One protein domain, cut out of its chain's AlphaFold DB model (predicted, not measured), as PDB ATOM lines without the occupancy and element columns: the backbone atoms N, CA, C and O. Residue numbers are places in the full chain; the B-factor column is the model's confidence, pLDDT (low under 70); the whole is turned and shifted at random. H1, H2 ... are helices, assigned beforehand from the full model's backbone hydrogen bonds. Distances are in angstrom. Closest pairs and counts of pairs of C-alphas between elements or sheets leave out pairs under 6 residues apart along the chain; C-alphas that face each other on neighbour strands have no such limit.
ATOM      1  N   GLU A  42      42.906  41.175  18.332       74.12
ATOM      2  CA  GLU A  42      43.893  40.323  17.674       74.12
ATOM      3  C   GLU A  42      44.344  39.155  18.561       74.12
ATOM      4  O   GLU A  42      44.559  38.055  18.057       74.12
ATOM      5  N   VAL A  43      44.469  39.372  19.875       77.75
ATOM      6  CA  VAL A  43      44.849  38.324  20.835       77.75
ATOM      7  C   VAL A  43      43.707  37.331  21.003       77.75
ATOM      8  O   VAL A  43      43.949  36.126  20.971       77.75
ATOM      9  N   ASP A  44      42.471  37.821  21.098       76.88
ATOM     10  CA  ASP A  44      41.290  36.963  21.179       76.88
ATOM     11  C   ASP A  44      41.152  36.117  19.912       76.88
ATOM     12  O   ASP A  44      41.033  34.899  19.998       76.88
ATOM     13  N   GLN A  45      41.254  36.727  18.727       80.19
ATOM     14  CA  GLN A  45      41.198  35.993  17.459       80.19
ATOM     15  C   GLN A  45      42.338  34.973  17.330       80.19
ATOM     16  O   GLN A  45      42.102  33.856  16.872       80.19
ATOM     17  N   ALA A  46      43.557  35.306  17.772       81.06
ATOM     18  CA  ALA A  46      44.674  34.363  17.779       81.06
ATOM     19  C   ALA A  46      44.432  33.183  18.734       81.06
ATOM     20  O   ALA A  46      44.706  32.038  18.373       81.06
ATOM     21  N   PHE A  47      43.879  33.438  19.924       81.81
ATOM     22  CA  PHE A  47      43.493  32.392  20.870       81.81
ATOM     23  C   PHE A  47      42.408  31.475  20.287       81.81
ATOM     24  O   PHE A  47      42.521  30.254  20.390       81.81
ATOM     25  N   LEU A  48      41.397  32.042  19.615       83.62
ATOM     26  CA  LEU A  48      40.358  31.260  18.939       83.62
ATOM     27  C   LEU A  48      40.931  30.386  17.824       83.62
ATOM     28  O   LEU A  48      40.646  29.192  17.785       83.62
ATOM     29  N   ALA A  49      41.789  30.948  16.973       84.50
ATOM     30  CA  ALA A  49      42.431  30.201  15.896       84.50
ATOM     31  C   ALA A  49      43.307  29.052  16.431       84.50
ATOM     32  O   ALA A  49      43.292  27.952  15.881       84.50
ATOM     33  N   ALA A  50      44.045  29.281  17.524       87.00
ATOM     34  CA  ALA A  50      44.839  28.241  18.173       87.00
ATOM     35  C   ALA A  50      43.959  27.120  18.751       87.00
ATOM     36  O   ALA A  50      44.262  25.941  18.576       87.00
ATOM     37  N   GLN A  51      42.844  27.479  19.393       87.19
ATOM     38  CA  GLN A  51      41.878  26.523  19.931       87.19
ATOM     39  C   GLN A  51      41.228  25.682  18.815       87.19
ATOM     40  O   GLN A  51      41.139  24.461  18.933       87.19
ATOM     41  N   GLU A  52      40.852  26.303  17.696       87.75
ATOM     42  CA  GLU A  52      40.314  25.597  16.528       87.75
ATOM     43  C   GLU A  52      41.336  24.650  15.887       87.75
ATOM     44  O   GLU A  52      40.985  23.535  15.489       87.75
ATOM     45  N   ALA A  53      42.607  25.055  15.822       91.19
ATOM     46  CA  ALA A  53      43.683  24.207  15.319       91.19
ATOM     47  C   ALA A  53      43.885  22.956  16.190       91.19
ATOM     48  O   ALA A  53      44.034  21.859  15.650       91.19
ATOM     49  N   GLU A  54      43.832  23.102  17.516       89.62
ATOM     50  CA  GLU A  54      43.933  21.991  18.468       89.62
ATOM     51  C   GLU A  54      42.779  20.993  18.296       89.62
ATOM     52  O   GLU A  54      43.000  19.787  18.168       89.62
ATOM     53  N   TRP A  55      41.539  21.478  18.197       91.19
ATOM     54  CA  TRP A  55      40.383  20.620  17.918       91.19
ATOM     55  C   TRP A  55      40.527  19.887  16.585       91.19
ATOM     56  O   TRP A  55      40.293  18.681  16.494       91.19
ATOM     57  N   ALA A  56      40.968  20.591  15.543       91.25
ATOM     58  CA  ALA A  56      41.196  19.993  14.236       91.25
ATOM     59  C   ALA A  56      42.337  18.959  14.249       91.25
ATOM     60  O   ALA A  56      42.311  18.014  13.453       91.25
ATOM     61  N   ALA A  57      43.342  19.120  15.113       92.81
ATOM     62  CA  ALA A  57      44.401  18.138  15.315       92.81
ATOM     63  C   ALA A  57      43.864  16.886  16.021       92.81
ATOM     64  O   ALA A  57      44.062  15.778  15.525       92.81
ATOM     65  N   ARG A  58      43.095  17.043  17.103       90.25
ATOM     66  CA  ARG A  58      42.492  15.918  17.837       90.25
ATOM     67  C   ARG A  58      41.513  15.106  17.001       90.25
ATOM     68  O   ARG A  58      41.529  13.880  17.055       90.25
ATOM     69  N   LEU A  59      40.731  15.757  16.144       93.31
ATOM     70  CA  LEU A  59      39.886  15.045  15.181       93.31
ATOM     71  C   LEU A  59      40.714  14.202  14.199       93.31
ATOM     72  O   LEU A  59      40.327  13.076  13.895       93.31
ATOM     73  N   ARG A  60      41.873  14.697  13.740       93.31
ATOM     74  CA  ARG A  60      42.796  13.916  12.891       93.31
ATOM     75  C   ARG A  60      43.465  12.764  13.639       93.31
ATOM     76  O   ARG A  60      43.783  11.759  13.015       93.31
ATOM     77  N   LEU A  61      43.645  12.900  14.951       95.00
ATOM     78  CA  LEU A  61      44.122  11.840  15.846       95.00
ATOM     79  C   LEU A  61      43.011  10.863  16.272       95.00
ATOM     80  O   LEU A  61      43.273   9.951  17.048       95.00
ATOM     81  N   ASN A  62      41.794  11.010  15.736       95.56
ATOM     82  CA  ASN A  62      40.632  10.189  16.069       95.56
ATOM     83  C   ASN A  62      40.227  10.276  17.556       95.56
ATOM     84  O   ASN A  62      39.817   9.285  18.157       95.56
ATOM     85  N   GLU A  63      40.279  11.482  18.130       93.88
ATOM     86  CA  GLU A  63      39.815  11.797  19.490       93.88
ATOM     87  C   GLU A  63      38.543  12.681  19.503       93.88
ATOM     88  O   GLU A  63      38.547  13.810  20.020       93.88
ATOM     89  N   PRO A  64      37.419  12.221  18.921       92.81
ATOM     90  CA  PRO A  64      36.218  13.042  18.790       92.81
ATOM     91  C   PRO A  64      35.548  13.342  20.134       92.81
ATOM     92  O   PRO A  64      35.036  14.441  20.311       92.81
ATOM     93  N   GLU A  65      35.581  12.424  21.103       92.81
ATOM     94  CA  GLU A  65      34.939  12.619  22.413       92.81
ATOM     95  C   GLU A  65      35.605  13.740  23.221       92.81
ATOM     96  O   GLU A  65      34.928  14.634  23.732       92.81
ATOM     97  N   ASN A  66      36.943  13.750  23.269       88.44
ATOM     98  CA  ASN A  66      37.708  14.829  23.897       88.44
ATOM     99  C   ASN A  66      37.435  16.168  23.208       88.44
ATOM    100  O   ASN A  66      37.283  17.190  23.875       88.44
ATOM    101  N   THR A  67      37.356  16.154  21.876       92.75
ATOM    102  CA  THR A  67      37.082  17.357  21.086       92.75
ATOM    103  C   THR A  67      35.682  17.905  21.362       92.75
ATOM    104  O   THR A  67      35.527  19.106  21.565       92.75
ATOM    105  N   LEU A  68      34.666  17.038  21.409       91.44
ATOM    106  CA  LEU A  68      33.287  17.426  21.710       91.44
ATOM    107  C   LEU A  68      33.172  18.050  23.102       91.44
ATOM    108  O   LEU A  68      32.614  19.136  23.230       91.44
ATOM    109  N   ARG A  69      33.774  17.428  24.120       90.06
ATOM    110  CA  ARG A  69      33.777  17.971  25.485       90.06
ATOM    111  C   ARG A  69      34.409  19.365  25.552       90.06
ATOM    112  O   ARG A  69      33.879  20.256  26.211       90.06
ATOM    113  N   ASP A  70      35.530  19.574  24.869       88.06
ATOM    114  CA  ASP A  70      36.205  20.877  24.866       88.06
ATOM    115  C   ASP A  70      35.404  21.945  24.110       88.06
ATOM    116  O   ASP A  70      35.356  23.101  24.542       88.06
ATOM    117  N   LEU A  71      34.731  21.563  23.021       89.94
ATOM    118  CA  LEU A  71      33.802  22.434  22.303       89.94
ATOM    119  C   LEU A  71      32.628  22.852  23.197       89.94
ATOM    120  O   LEU A  71      32.316  24.038  23.277       89.94
ATOM    121  N   GLU A  72      32.009  21.913  23.911       91.19
ATOM    122  CA  GLU A  72      30.888  22.189  24.819       91.19
ATOM    123  C   GLU A  72      31.302  23.082  25.995       91.19
ATOM    124  O   GLU A  72      30.583  24.024  26.346       91.19
ATOM    125  N   ASN A  73      32.498  22.871  26.548       87.38
ATOM    126  CA  ASN A  73      33.072  23.752  27.565       87.38
ATOM    127  C   ASN A  73      33.322  25.169  27.020       87.38
ATOM    128  O   ASN A  73      33.011  26.155  27.693       87.38
ATOM    129  N   SER A  74      33.837  25.291  25.789       87.44
ATOM    130  CA  SER A  74      34.049  26.588  25.125       87.44
ATOM    131  C   SER A  74      32.726  27.323  24.885       87.44
ATOM    132  O   SER A  74      32.626  28.524  25.155       87.44
ATOM    133  N   ILE A  75      31.677  26.613  24.454       90.06
ATOM    134  CA  ILE A  75      30.326  27.179  24.319       90.06
ATOM    135  C   ILE A  75      29.829  27.677  25.680       90.06
ATOM    136  O   ILE A  75      29.401  28.826  25.792       90.06
ATOM    137  N   SER A  76      29.934  26.852  26.721       90.75
ATOM    138  CA  SER A  76      29.451  27.176  28.068       90.75
ATOM    139  C   SER A  76      30.146  28.411  28.646       90.75
ATOM    140  O   SER A  76      29.484  29.312  29.158       90.75
ATOM    141  N   PHE A  77      31.466  28.528  28.476       85.31
ATOM    142  CA  PHE A  77      32.226  29.706  28.905       85.31
ATOM    143  C   PHE A  77      31.767  30.997  28.207       85.31
ATOM    144  O   PHE A  77      31.600  32.044  28.841       85.31
ATOM    145  N   ARG A  78      31.509  30.929  26.896       87.88
ATOM    146  CA  ARG A  78      31.001  32.077  26.128       87.88
ATOM    147  C   ARG A  78      29.595  32.465  26.565       87.88
ATOM    148  O   ARG A  78      29.319  33.654  26.699       87.88
ATOM    149  N   LEU A  79      28.719  31.492  26.814       90.69
ATOM    150  CA  LEU A  79      27.367  31.761  27.305       90.69
ATOM    151  C   LEU A  79      27.382  32.380  28.704       90.69
ATOM    152  O   LEU A  79      26.678  33.361  28.912       90.69
ATOM    153  N   ALA A  80      28.222  31.891  29.621       87.12
ATOM    154  CA  ALA A  80      28.404  32.487  30.949       87.12
ATOM    155  C   ALA A  80      28.909  33.940  30.859       87.12
ATOM    156  O   ALA A  80      28.443  34.828  31.574       87.12
ATOM    157  N   THR A  81      29.819  34.214  29.918       84.94
ATOM    158  CA  THR A  81      30.297  35.580  29.647       84.94
ATOM    159  C   THR A  81      29.154  36.482  29.174       84.94
ATOM    160  O   THR A  81      28.980  37.581  29.697       84.94
ATOM    161  N   ILE A  82      28.331  36.011  28.230       88.88
ATOM    162  CA  ILE A  82      27.157  36.752  27.746       88.88
ATOM    163  C   ILE A  82      26.136  36.955  28.872       88.88
ATOM    164  O   ILE A  82      25.623  38.060  29.021       88.88
ATOM    165  N   ALA A  83      25.852  35.924  29.670       88.19
ATOM    166  CA  ALA A  83      24.935  36.010  30.803       88.19
ATOM    167  C   ALA A  83      25.413  37.058  31.816       88.19
ATOM    168  O   ALA A  83      24.635  37.906  32.247       88.19
ATOM    169  N   THR A  84      26.717  37.088  32.105       85.00
ATOM    170  CA  THR A  84      27.329  38.135  32.932       85.00
ATOM    171  C   THR A  84      27.135  39.516  32.302       85.00
ATOM    172  O   THR A  84      26.713  40.448  32.987       85.00
ATOM    173  N   TRP A  85      27.381  39.668  30.998       82.69
ATOM    174  CA  TRP A  85      27.200  40.942  30.292       82.69
ATOM    175  C   TRP A  85      25.758  41.438  30.308       82.69
ATOM    176  O   TRP A  85      25.546  42.630  30.505       82.69
ATOM    177  N   GLU A  86      24.769  40.551  30.208       83.00
ATOM    178  CA  GLU A  86      23.360  40.935  30.341       83.00
ATOM    179  C   GLU A  86      23.046  41.572  31.702       83.00
ATOM    180  O   GLU A  86      22.138  42.394  31.785       83.00
ATOM    181  N   THR A  87      23.800  41.240  32.757       79.94
ATOM    182  CA  THR A  87      23.607  41.837  34.090       79.94
ATOM    183  C   THR A  87      24.296  43.192  34.254       79.94
ATOM    184  O   THR A  87      23.746  44.079  34.903       79.94
ATOM    185  N   VAL A  88      25.487  43.375  33.672       79.25
ATOM    186  CA  VAL A  88      26.315  44.578  33.897       79.25
ATOM    187  C   VAL A  88      26.213  45.618  32.781       79.25
ATOM    188  O   VAL A  88      26.450  46.800  33.020       79.25
ATOM    189  N   ALA A  89      25.877  45.196  31.563       80.75
ATOM    190  CA  ALA A  89      25.756  46.037  30.377       80.75
ATOM    191  C   ALA A  89      24.744  45.416  29.387       80.75
ATOM    192  O   ALA A  89      25.148  44.861  28.361       80.75
ATOM    193  N   PRO A  90      23.432  45.493  29.685       81.94
ATOM    194  CA  PRO A  90      22.404  44.849  28.873       81.94
ATOM    195  C   PRO A  90      22.431  45.326  27.418       81.94
ATOM    196  O   PRO A  90      22.520  46.529  27.152       81.94
ATOM    197  N   ALA A  91      22.287  44.396  26.474       83.81
ATOM    198  CA  ALA A  91      22.206  44.740  25.061       83.81
ATOM    199  C   ALA A  91      20.918  45.521  24.733       83.81
ATOM    200  O   ALA A  91      19.815  45.182  25.192       83.81
ATOM    201  N   ASP A  92      21.039  46.527  23.861       89.44
ATOM    202  CA  ASP A  92      19.887  47.169  23.232       89.44
ATOM    203  C   ASP A  92      19.089  46.162  22.380       89.44
ATOM    204  O   ASP A  92      19.552  45.060  22.068       89.44
ATOM    205  N   GLU A  93      17.863  46.520  22.002       90.81
ATOM    206  CA  GLU A  93      16.960  45.612  21.289       90.81
ATOM    207  C   GLU A  93      17.537  45.107  19.955       90.81
ATOM    208  O   GLU A  93      17.357  43.938  19.606       90.81
ATOM    209  N   GLN A  94      18.246  45.957  19.207       89.06
ATOM    210  CA  GLN A  94      18.822  45.580  17.919       89.06
ATOM    211  C   GLN A  94      19.978  44.597  18.114       89.06
ATOM    212  O   GLN A  94      20.011  43.552  17.454       89.06
ATOM    213  N   THR A  95      20.888  44.896  19.042       88.06
ATOM    214  CA  THR A  95      22.015  44.017  19.380       88.06
ATOM    215  C   THR A  95      21.525  42.672  19.912       88.06
ATOM    216  O   THR A  95      22.004  41.619  19.486       88.06
ATOM    217  N   ARG A  96      20.498  42.686  20.766       90.75
ATOM    218  CA  ARG A  96      19.855  41.480  21.297       90.75
ATOM    219  C   ARG A  96      19.260  40.618  20.192       90.75
ATOM    220  O   ARG A  96      19.590  39.443  20.101       90.75
ATOM    221  N   LYS A  97      18.467  41.199  19.284       89.50
ATOM    222  CA  LYS A  97      17.903  40.464  18.137       89.50
ATOM    223  C   LYS A  97      18.987  39.863  17.245       89.50
ATOM    224  O   LYS A  97      18.811  38.755  16.743       89.50
ATOM    225  N   ALA A  98      20.087  40.580  17.016       87.75
ATOM    226  CA  ALA A  98      21.202  40.070  16.224       87.75
ATOM    227  C   ALA A  98      21.896  38.888  16.918       87.75
ATOM    228  O   ALA A  98      22.117  37.859  16.283       87.75
ATOM    229  N   ARG A  99      22.173  39.008  18.221       89.38
ATOM    230  CA  ARG A  99      22.735  37.937  19.051       89.38
ATOM    231  C   ARG A  99      21.833  36.706  19.078       89.38
ATOM    232  O   ARG A  99      22.301  35.595  18.839       89.38
ATOM    233  N   ASP A 100      20.550  36.902  19.352       91.50
ATOM    234  CA  ASP A 100      19.602  35.815  19.581       91.50
ATOM    235  C   ASP A 100      19.435  34.935  18.337       91.50
ATOM    236  O   ASP A 100      19.285  33.726  18.471       91.50
ATOM    237  N   ARG A 101      19.592  35.488  17.123       86.31
ATOM    238  CA  ARG A 101      19.643  34.694  15.877       86.31
ATOM    239  C   ARG A 101      20.732  33.620  15.895       86.31
ATOM    240  O   ARG A 101      20.522  32.542  15.344       86.31
ATOM    241  N   PHE A 102      21.884  33.903  16.504       87.38
ATOM    242  CA  PHE A 102      22.964  32.928  16.659       87.38
ATOM    243  C   PHE A 102      22.710  32.003  17.848       87.38
ATOM    244  O   PHE A 102      22.894  30.788  17.739       87.38
ATOM    245  N   LEU A 103      22.226  32.556  18.964       91.50
ATOM    246  CA  LEU A 103      21.934  31.770  20.162       91.50
ATOM    247  C   LEU A 103      20.780  30.783  19.965       91.50
ATOM    248  O   LEU A 103      20.755  29.777  20.662       91.50
ATOM    249  N   THR A 104      19.866  30.993  19.011       90.00
ATOM    250  CA  THR A 104      18.811  30.015  18.703       90.00
ATOM    251  C   THR A 104      19.401  28.646  18.360       90.00
ATOM    252  O   THR A 104      18.901  27.635  18.842       90.00
ATOM    253  N   ALA A 105      20.488  28.585  17.581       85.81
ATOM    254  CA  ALA A 105      21.145  27.312  17.285       85.81
ATOM    255  C   ALA A 105      21.764  26.691  18.549       85.81
ATOM    256  O   ALA A 105      21.631  25.496  18.786       85.81
ATOM    257  N   VAL A 106      22.383  27.508  19.402       90.75
ATOM    258  CA  VAL A 106      22.975  27.040  20.663       90.75
ATOM    259  C   VAL A 106      21.905  26.518  21.623       90.75
ATOM    260  O   VAL A 106      22.092  25.466  22.225       90.75
ATOM    261  N   LYS A 107      20.755  27.196  21.712       90.50
ATOM    262  CA  LYS A 107      19.588  26.750  22.481       90.50
ATOM    263  C   LYS A 107      19.115  25.377  22.015       90.50
ATOM    264  O   LYS A 107      18.945  24.490  22.840       90.50
ATOM    265  N   VAL A 108      18.937  25.200  20.706       88.19
ATOM    266  CA  VAL A 108      18.499  23.921  20.121       88.19
ATOM    267  C   VAL A 108      19.505  22.807  20.412       88.19
ATOM    268  O   VAL A 108      19.115  21.719  20.824       88.19
ATOM    269  N   TYR A 109      20.804  23.084  20.263       88.12
ATOM    270  CA  TYR A 109      21.845  22.127  20.639       88.12
ATOM    271  C   TYR A 109      21.752  21.756  22.126       88.12
ATOM    272  O   TYR A 109      21.661  20.577  22.459       88.12
ATOM    273  N   GLY A 110      21.692  22.764  23.003       88.00
ATOM    274  CA  GLY A 110      21.642  22.607  24.457       88.00
ATOM    275  C   GLY A 110      20.413  21.855  24.974       88.00
ATOM    276  O   GLY A 110      20.480  21.214  26.017       88.00
ATOM    277  N   GLN A 111      19.300  21.882  24.234       84.81
ATOM    278  CA  GLN A 111      18.105  21.092  24.549       84.81
ATOM    279  C   GLN A 111      18.330  19.586  24.370       84.81
ATOM    280  O   GLN A 111      17.721  18.791  25.080       84.81
ATOM    281  N   SER A 112      19.197  19.196  23.433       81.94
ATOM    282  CA  SER A 112      19.563  17.794  23.194       81.94
ATOM    283  C   SER A 112      20.804  17.367  23.983       81.94
ATOM    284  O   SER A 112      20.917  16.208  24.376       81.94
ATOM    285  N   TYR A 113      21.730  18.301  24.207       85.44
ATOM    286  CA  TYR A 113      23.018  18.090  24.866       85.44
ATOM    287  C   TYR A 113      23.213  19.178  25.926       85.44
ATOM    288  O   TYR A 113      23.747  20.246  25.612       85.44
ATOM    289  N   PRO A 114      22.736  18.955  27.164       81.62
ATOM    290  CA  PRO A 114      22.799  19.956  28.221       81.62
ATOM    291  C   PRO A 114      24.224  20.460  28.447       81.62
ATOM    292  O   PRO A 114      25.135  19.696  28.764       81.62
ATOM    293  N   LEU A 115      24.399  21.769  28.289       83.75
ATOM    294  CA  LEU A 115      25.671  22.447  28.504       83.75
ATOM    295  C   LEU A 115      25.912  22.595  30.013       83.75
ATOM    296  O   LEU A 115      25.119  23.223  30.715       83.75
ATOM    297  N   GLY A 116      26.983  21.985  30.520       75.88
ATOM    298  CA  GLY A 116      27.387  22.078  31.925       75.88
ATOM    299  C   GLY A 116      28.371  23.220  32.189       75.88
ATOM    300  O   GLY A 116      28.964  23.779  31.272       75.88
ATOM    301  N   GLY A 117      28.595  23.560  33.459       72.88
ATOM    302  CA  GLY A 117      29.634  24.521  33.831       72.88
ATOM    303  C   GLY A 117      29.352  25.284  35.126       72.88
ATOM    304  O   GLY A 117      28.295  25.109  35.732       72.88
ATOM    305  N   PRO A 118      30.294  26.145  35.551       66.44
ATOM    306  CA  PRO A 118      30.215  26.873  36.819       66.44
ATOM    307  C   PRO A 118      29.060  27.887  36.898       66.44
ATOM    308  O   PRO A 118      28.704  28.286  38.001       66.44
ATOM    309  N   ASP A 119      28.456  28.272  35.767       79.94
ATOM    310  CA  ASP A 119      27.306  29.189  35.693       79.94
ATOM    311  C   ASP A 119      26.128  28.584  34.902       79.94
ATOM    312  O   ASP A 119      25.520  29.212  34.036       79.94
ATOM    313  N   ALA A 120      25.811  27.314  35.163       83.62
ATOM    314  CA  ALA A 120      24.722  26.623  34.467       83.62
ATOM    315  C   ALA A 120      23.370  27.364  34.584       83.62
ATOM    316  O   ALA A 120      22.628  27.439  33.608       83.62
ATOM    317  N   ALA A 121      23.077  27.973  35.739       87.38
ATOM    318  CA  ALA A 121      21.830  28.707  35.970       87.38
ATOM    319  C   ALA A 121      21.744  30.022  35.170       87.38
ATOM    320  O   ALA A 121      20.687  30.345  34.615       87.38
ATOM    321  N   GLY A 122      22.843  30.782  35.076       86.38
ATOM    322  CA  GLY A 122      22.906  31.989  34.249       86.38
ATOM    323  C   GLY A 122      22.756  31.664  32.763       86.38
ATOM    324  O   GLY A 122      21.992  32.320  32.051       86.38
ATOM    325  N   ILE A 123      23.404  30.586  32.313       89.38
ATOM    326  CA  ILE A 123      23.282  30.067  30.945       89.38
ATOM    327  C   ILE A 123      21.841  29.640  30.641       89.38
ATOM    328  O   ILE A 123      21.299  30.012  29.598       89.38
ATOM    329  N   GLU A 124      21.203  28.889  31.539       90.38
ATOM    330  CA  GLU A 124      19.814  28.454  31.381       90.38
ATOM    331  C   GLU A 124      18.869  29.655  31.266       90.38
ATOM    332  O   GLU A 124      18.057  29.723  30.342       90.38
ATOM    333  N   THR A 125      19.035  30.649  32.142       90.94
ATOM    334  CA  THR A 125      18.239  31.883  32.126       90.94
ATOM    335  C   THR A 125      18.413  32.648  30.810       90.94
ATOM    336  O   THR A 125      17.425  33.067  30.199       90.94
ATOM    337  N   LEU A 126      19.655  32.789  30.332       91.06
ATOM    338  CA  LEU A 126      19.965  33.422  29.048       91.06
ATOM    339  C   LEU A 126      19.272  32.690  27.892       91.06
ATOM    340  O   LEU A 126      18.584  33.314  27.084       91.06
ATOM    341  N   LEU A 127      19.429  31.367  27.806       92.00
ATOM    342  CA  LEU A 127      18.865  30.572  26.716       92.00
ATOM    343  C   LEU A 127      17.335  30.466  26.793       92.00
ATOM    344  O   LEU A 127      16.679  30.353  25.754       92.00
ATOM    345  N   ALA A 128      16.731  30.549  27.980       91.12
ATOM    346  CA  ALA A 128      15.279  30.588  28.136       91.12
ATOM    347  C   ALA A 128      14.666  31.803  27.418       91.12
ATOM    348  O   ALA A 128      13.652  31.651  26.733       91.12
ATOM    349  N   ALA A 129      15.332  32.962  27.480       91.12
ATOM    350  CA  ALA A 129      14.897  34.201  26.831       91.12
ATOM    351  C   ALA A 129      15.085  34.215  25.299       91.12
ATOM    352  O   ALA A 129      14.441  35.003  24.606       91.12
ATOM    353  N   VAL A 130      15.939  33.344  24.753       91.31
ATOM    354  CA  VAL A 130      16.209  33.269  23.308       91.31
ATOM    355  C   VAL A 130      15.041  32.590  22.574       91.31
ATOM    356  O   VAL A 130      14.598  31.514  22.991       91.31
ATOM    357  N   PRO A 131      14.545  33.136  21.448       86.75
ATOM    358  CA  PRO A 131      13.516  32.481  20.646       86.75
ATOM    359  C   PRO A 131      13.944  31.089  20.158       86.75
ATOM    360  O   PRO A 131      15.095  30.867  19.772       86.75
ATOM    361  N   GLY A 132      12.999  30.148  20.162       81.44
ATOM    362  CA  GLY A 132      13.212  28.801  19.634       81.44
ATOM    363  C   GLY A 132      13.367  28.767  18.111       81.44
ATOM    364  O   GLY A 132      13.151  29.757  17.407       81.44
ATOM    365  N   ARG A 133      13.726  27.590  17.589       78.38
ATOM    366  CA  ARG A 133      13.783  27.336  16.145       78.38
ATOM    367  C   ARG A 133      12.387  27.426  15.524       78.38
ATOM    368  O   ARG A 133      11.431  26.866  16.047       78.38
ATOM    369  N   SER A 134      12.298  28.062  14.355       70.19
ATOM    370  CA  SER A 134      11.128  27.930  13.481       70.19
ATOM    371  C   SER A 134      11.163  26.583  12.756       70.19
ATOM    372  O   SER A 134      12.161  26.249  12.119       70.19
ATOM    373  N   SER A 135      10.068  25.827  12.818       66.31
ATOM    374  CA  SER A 135       9.885  24.550  12.110       66.31
ATOM    375  C   SER A 135       9.537  24.713  10.622       66.31
ATOM    376  O   SER A 135       9.349  23.724   9.920       66.31
ATOM    377  N   ALA A 136       9.439  25.949  10.122       59.53
ATOM    378  CA  ALA A 136       8.856  26.246   8.814       59.53
ATOM    379  C   ALA A 136       9.809  26.093   7.608       59.53
ATOM    380  O   ALA A 136       9.359  26.235   6.472       59.53
ATOM    381  N   SER A 137      11.110  25.841   7.800       56.22
ATOM    382  CA  SER A 137      12.079  25.743   6.696       56.22
ATOM    383  C   SER A 137      12.850  24.424   6.686       56.22
ATOM    384  O   SER A 137      13.157  23.844   7.727       56.22
ATOM    385  N   ALA A 138      13.173  23.952   5.475       55.91
ATOM    386  CA  ALA A 138      13.952  22.739   5.271       55.91
ATOM    387  C   ALA A 138      15.328  22.858   5.941       55.91
ATOM    388  O   ALA A 138      16.113  23.774   5.677       55.91
ATOM    389  N   CYS A 139      15.600  21.897   6.813       61.47
ATOM    390  CA  CYS A 139      16.757  21.847   7.680       61.47
ATOM    391  C   CYS A 139      18.061  21.595   6.895       61.47
ATOM    392  O   CYS A 139      18.259  20.525   6.324       61.47
ATOM    393  N   LYS A 140      18.963  22.590   6.848       66.56
ATOM    394  CA  LYS A 140      20.257  22.481   6.135       66.56
ATOM    395  C   LYS A 140      21.487  22.465   7.044       66.56
ATOM    396  O   LYS A 140      22.532  21.984   6.620       66.56
ATOM    397  N   ASN A 141      21.395  22.987   8.267       78.00
ATOM    398  CA  ASN A 141      22.541  23.058   9.179       78.00
ATOM    399  C   ASN A 141      22.618  21.816  10.095       78.00
ATOM    400  O   ASN A 141      21.632  21.103  10.280       78.00
ATOM    401  N   GLY A 142      23.806  21.537  10.640       80.56
ATOM    402  CA  GLY A 142      24.050  20.334  11.448       80.56
ATOM    403  C   GLY A 142      23.219  20.272  12.733       80.56
ATOM    404  O   GLY A 142      22.690  19.215  13.055       80.56
ATOM    405  N   VAL A 143      23.043  21.407  13.415       82.81
ATOM    406  CA  VAL A 143      22.286  21.501  14.676       82.81
ATOM    407  C   VAL A 143      20.817  21.143  14.478       82.81
ATOM    408  O   VAL A 143      20.280  20.321  15.207       82.81
ATOM    409  N   CYS A 144      20.165  21.711  13.466       79.56
ATOM    410  CA  CYS A 144      18.768  21.410  13.200       79.56
ATOM    411  C   CYS A 144      18.592  19.945  12.745       79.56
ATOM    412  O   CYS A 144      17.585  19.332  13.072       79.56
ATOM    413  N   ARG A 145      19.563  19.355  12.022       82.88
ATOM    414  CA  ARG A 145      19.498  17.932  11.621       82.88
ATOM    415  C   ARG A 145      19.614  17.018  12.835       82.88
ATOM    416  O   ARG A 145      18.988  15.966  12.874       82.88
ATOM    417  N   LEU A 146      20.439  17.414  13.800       83.31
ATOM    418  CA  LEU A 146      20.612  16.710  15.062       83.31
ATOM    419  C   LEU A 146      19.334  16.769  15.911       83.31
ATOM    420  O   LEU A 146      18.901  15.740  16.415       83.31
ATOM    421  N   ASP A 147      18.699  17.939  15.983       83.00
ATOM    422  CA  ASP A 147      17.391  18.144  16.620       83.00
ATOM    423  C   ASP A 147      16.295  17.275  15.978       83.00
ATOM    424  O   ASP A 147      15.623  16.509  16.665       83.00
ATOM    425  N   ASP A 148      16.185  17.288  14.643       81.31
ATOM    426  CA  ASP A 148      15.227  16.449  13.908       81.31
ATOM    427  C   ASP A 148      15.433  14.945  14.208       81.31
ATOM    428  O   ASP A 148      14.465  14.204  14.403       81.31
ATOM    429  N   LEU A 149      16.690  14.484  14.295       81.31
ATOM    430  CA  LEU A 149      17.017  13.100  14.665       81.31
ATOM    431  C   LEU A 149      16.576  12.758  16.093       81.31
ATOM    432  O   LEU A 149      16.104  11.645  16.329       81.31
ATOM    433  N   GLN A 150      16.727  13.680  17.042       79.12
ATOM    434  CA  GLN A 150      16.312  13.459  18.428       79.12
ATOM    435  C   GLN A 150      14.787  13.423  18.559       79.12
ATOM    436  O   GLN A 150      14.250  12.513  19.190       79.12
ATOM    437  N   ILE A 151      14.075  14.329  17.884       77.69
ATOM    438  CA  ILE A 151      12.605  14.319  17.829       77.69
ATOM    439  C   ILE A 151      12.099  12.994  17.238       77.69
ATOM    440  O   ILE A 151      11.198  12.366  17.796       77.69
ATOM    441  N   ALA A 152      12.712  12.513  16.150       79.19
ATOM    442  CA  ALA A 152      12.356  11.228  15.548       79.19
ATOM    443  C   ALA A 152      12.602  10.032  16.495       79.19
ATOM    444  O   ALA A 152      11.798   9.096  16.544       79.19
ATOM    445  N   ARG A 153      13.683  10.062  17.289       76.69
ATOM    446  CA  ARG A 153      13.974   9.049  18.324       76.69
ATOM    447  C   ARG A 153      12.972   9.080  19.486       76.69
ATOM    448  O   ARG A 153      12.562   8.031  19.982       76.69
ATOM    449  N   ALA A 154      12.528  10.264  19.897       74.31
ATOM    450  CA  ALA A 154      11.494  10.417  20.923       74.31
ATOM    451  C   ALA A 154      10.112   9.928  20.438       74.31
ATOM    452  O   ALA A 154       9.362   9.300  21.185       74.31
ATOM    453  N   GLY A 155       9.786  10.157  19.161       68.00
ATOM    454  CA  GLY A 155       8.548   9.671  18.542       68.00
ATOM    455  C   GLY A 155       8.510   8.154  18.316       68.00
ATOM    456  O   GLY A 155       7.436   7.564  18.244       68.00
ATOM    457  N   THR A 156       9.664   7.494  18.218       59.66
ATOM    458  CA  THR A 156       9.740   6.027  18.084       59.66
ATOM    459  C   THR A 156       9.639   5.313  19.430       59.66
ATOM    460  O   THR A 156       9.045   4.243  19.501       59.66
ATOM    461  N   THR A 157      10.115   5.925  20.516       55.47
ATOM    462  CA  THR A 157       9.982   5.379  21.881       55.47
ATOM    463  C   THR A 157       8.555   5.468  22.431       55.47
ATOM    464  O   THR A 157       8.140   4.587  23.176       55.47
ATOM    465  N   THR A 158       7.763   6.459  22.012       51.56
ATOM    466  CA  THR A 158       6.342   6.603  22.399       51.56
ATOM    467  C   THR A 158       5.380   5.692  21.629       51.56
ATOM    468  O   THR A 158       4.242   5.528  22.056       51.56
ATOM    469  N   ASN A 159       5.824   5.073  20.531       48.03
ATOM    470  CA  ASN A 159       5.017   4.171  19.698       48.03
ATOM    471  C   ASN A 159       5.423   2.691  19.842       48.03
ATOM    472  O   ASN A 159       5.188   1.893  18.935       48.03
TER     473      ASN A 159
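Overview. This is residues 42 to 159 of the 161 residues of an uncharacterized protein of Verrucomicrobia subdivision 3 bacterium (UniProt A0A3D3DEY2). The longest helix, H2, is a spine from which the chain folds back at both ends, H1 making a narrow V with its first end and H3 returning near it from the other, so that the three form a zigzag. Short H4 crosses the later half of H2, while H5 packs on the last part of H3; residues 152 to 159, of which 152 to 157 belong to H5, stick out, and residues 42 to 47 of H1 also stand free. The printed part has 118 residues with five named helices, H1 to H5 in order, and no named strand: all helix. It is only just compact, close to loose, with a radius of gyration of the C-alphas of 16.2 A and spans of 50 by 43 by 28 A.

Along the chain. H2, residues 64 to 88, measures 36.3 A from C-alpha 64 at (36.218, 13.042, 18.790) to C-alpha 88. H1, residues 42 to 60, measures 26.9 A and begins at (43.893, 40.323, 17.674). H3, residues 93 to 112, measures 28.0 A, with a kink of 46 degrees near residue 102. H4 is residues 120 to 129; H5, residues 142 to 157, measures 23.0 A and ends at (9.982, 5.379, 21.881).

Arrangement. H2 and H1 form a helical hairpin at a shallow tilt of 26 degrees; they touch, closest at the C-alphas of Thr 67 and Trp 55, 5.6 A, H1 with residues 55 to 59 alone. H2 touches H4 with residues 76 to 84 alone, closest at the C-alphas of Ala 80 and Ile 123, 5.7 A, only just about perpendicular at 71 degrees. H2 and H3 are near each other. H3 touches H5 with residues 105 to 112 alone, closest at the C-alphas of Tyr 109 and Val 143, 6.0 A. In H1, H2, H4 and H5 every O i to N i+4 pair is within hydrogen-bond range; in H3, 12 of 16 are.

Size, cuts and confidence. The C-alphas farthest apart, those of Glu 42 and Asn 159, are 53.1 A apart. The printed part has no cut; the link from H4 to H5 is long, 12 residues. Residue 118, residues 135 to 140 and residues 155 to 159 have pLDDT under 70.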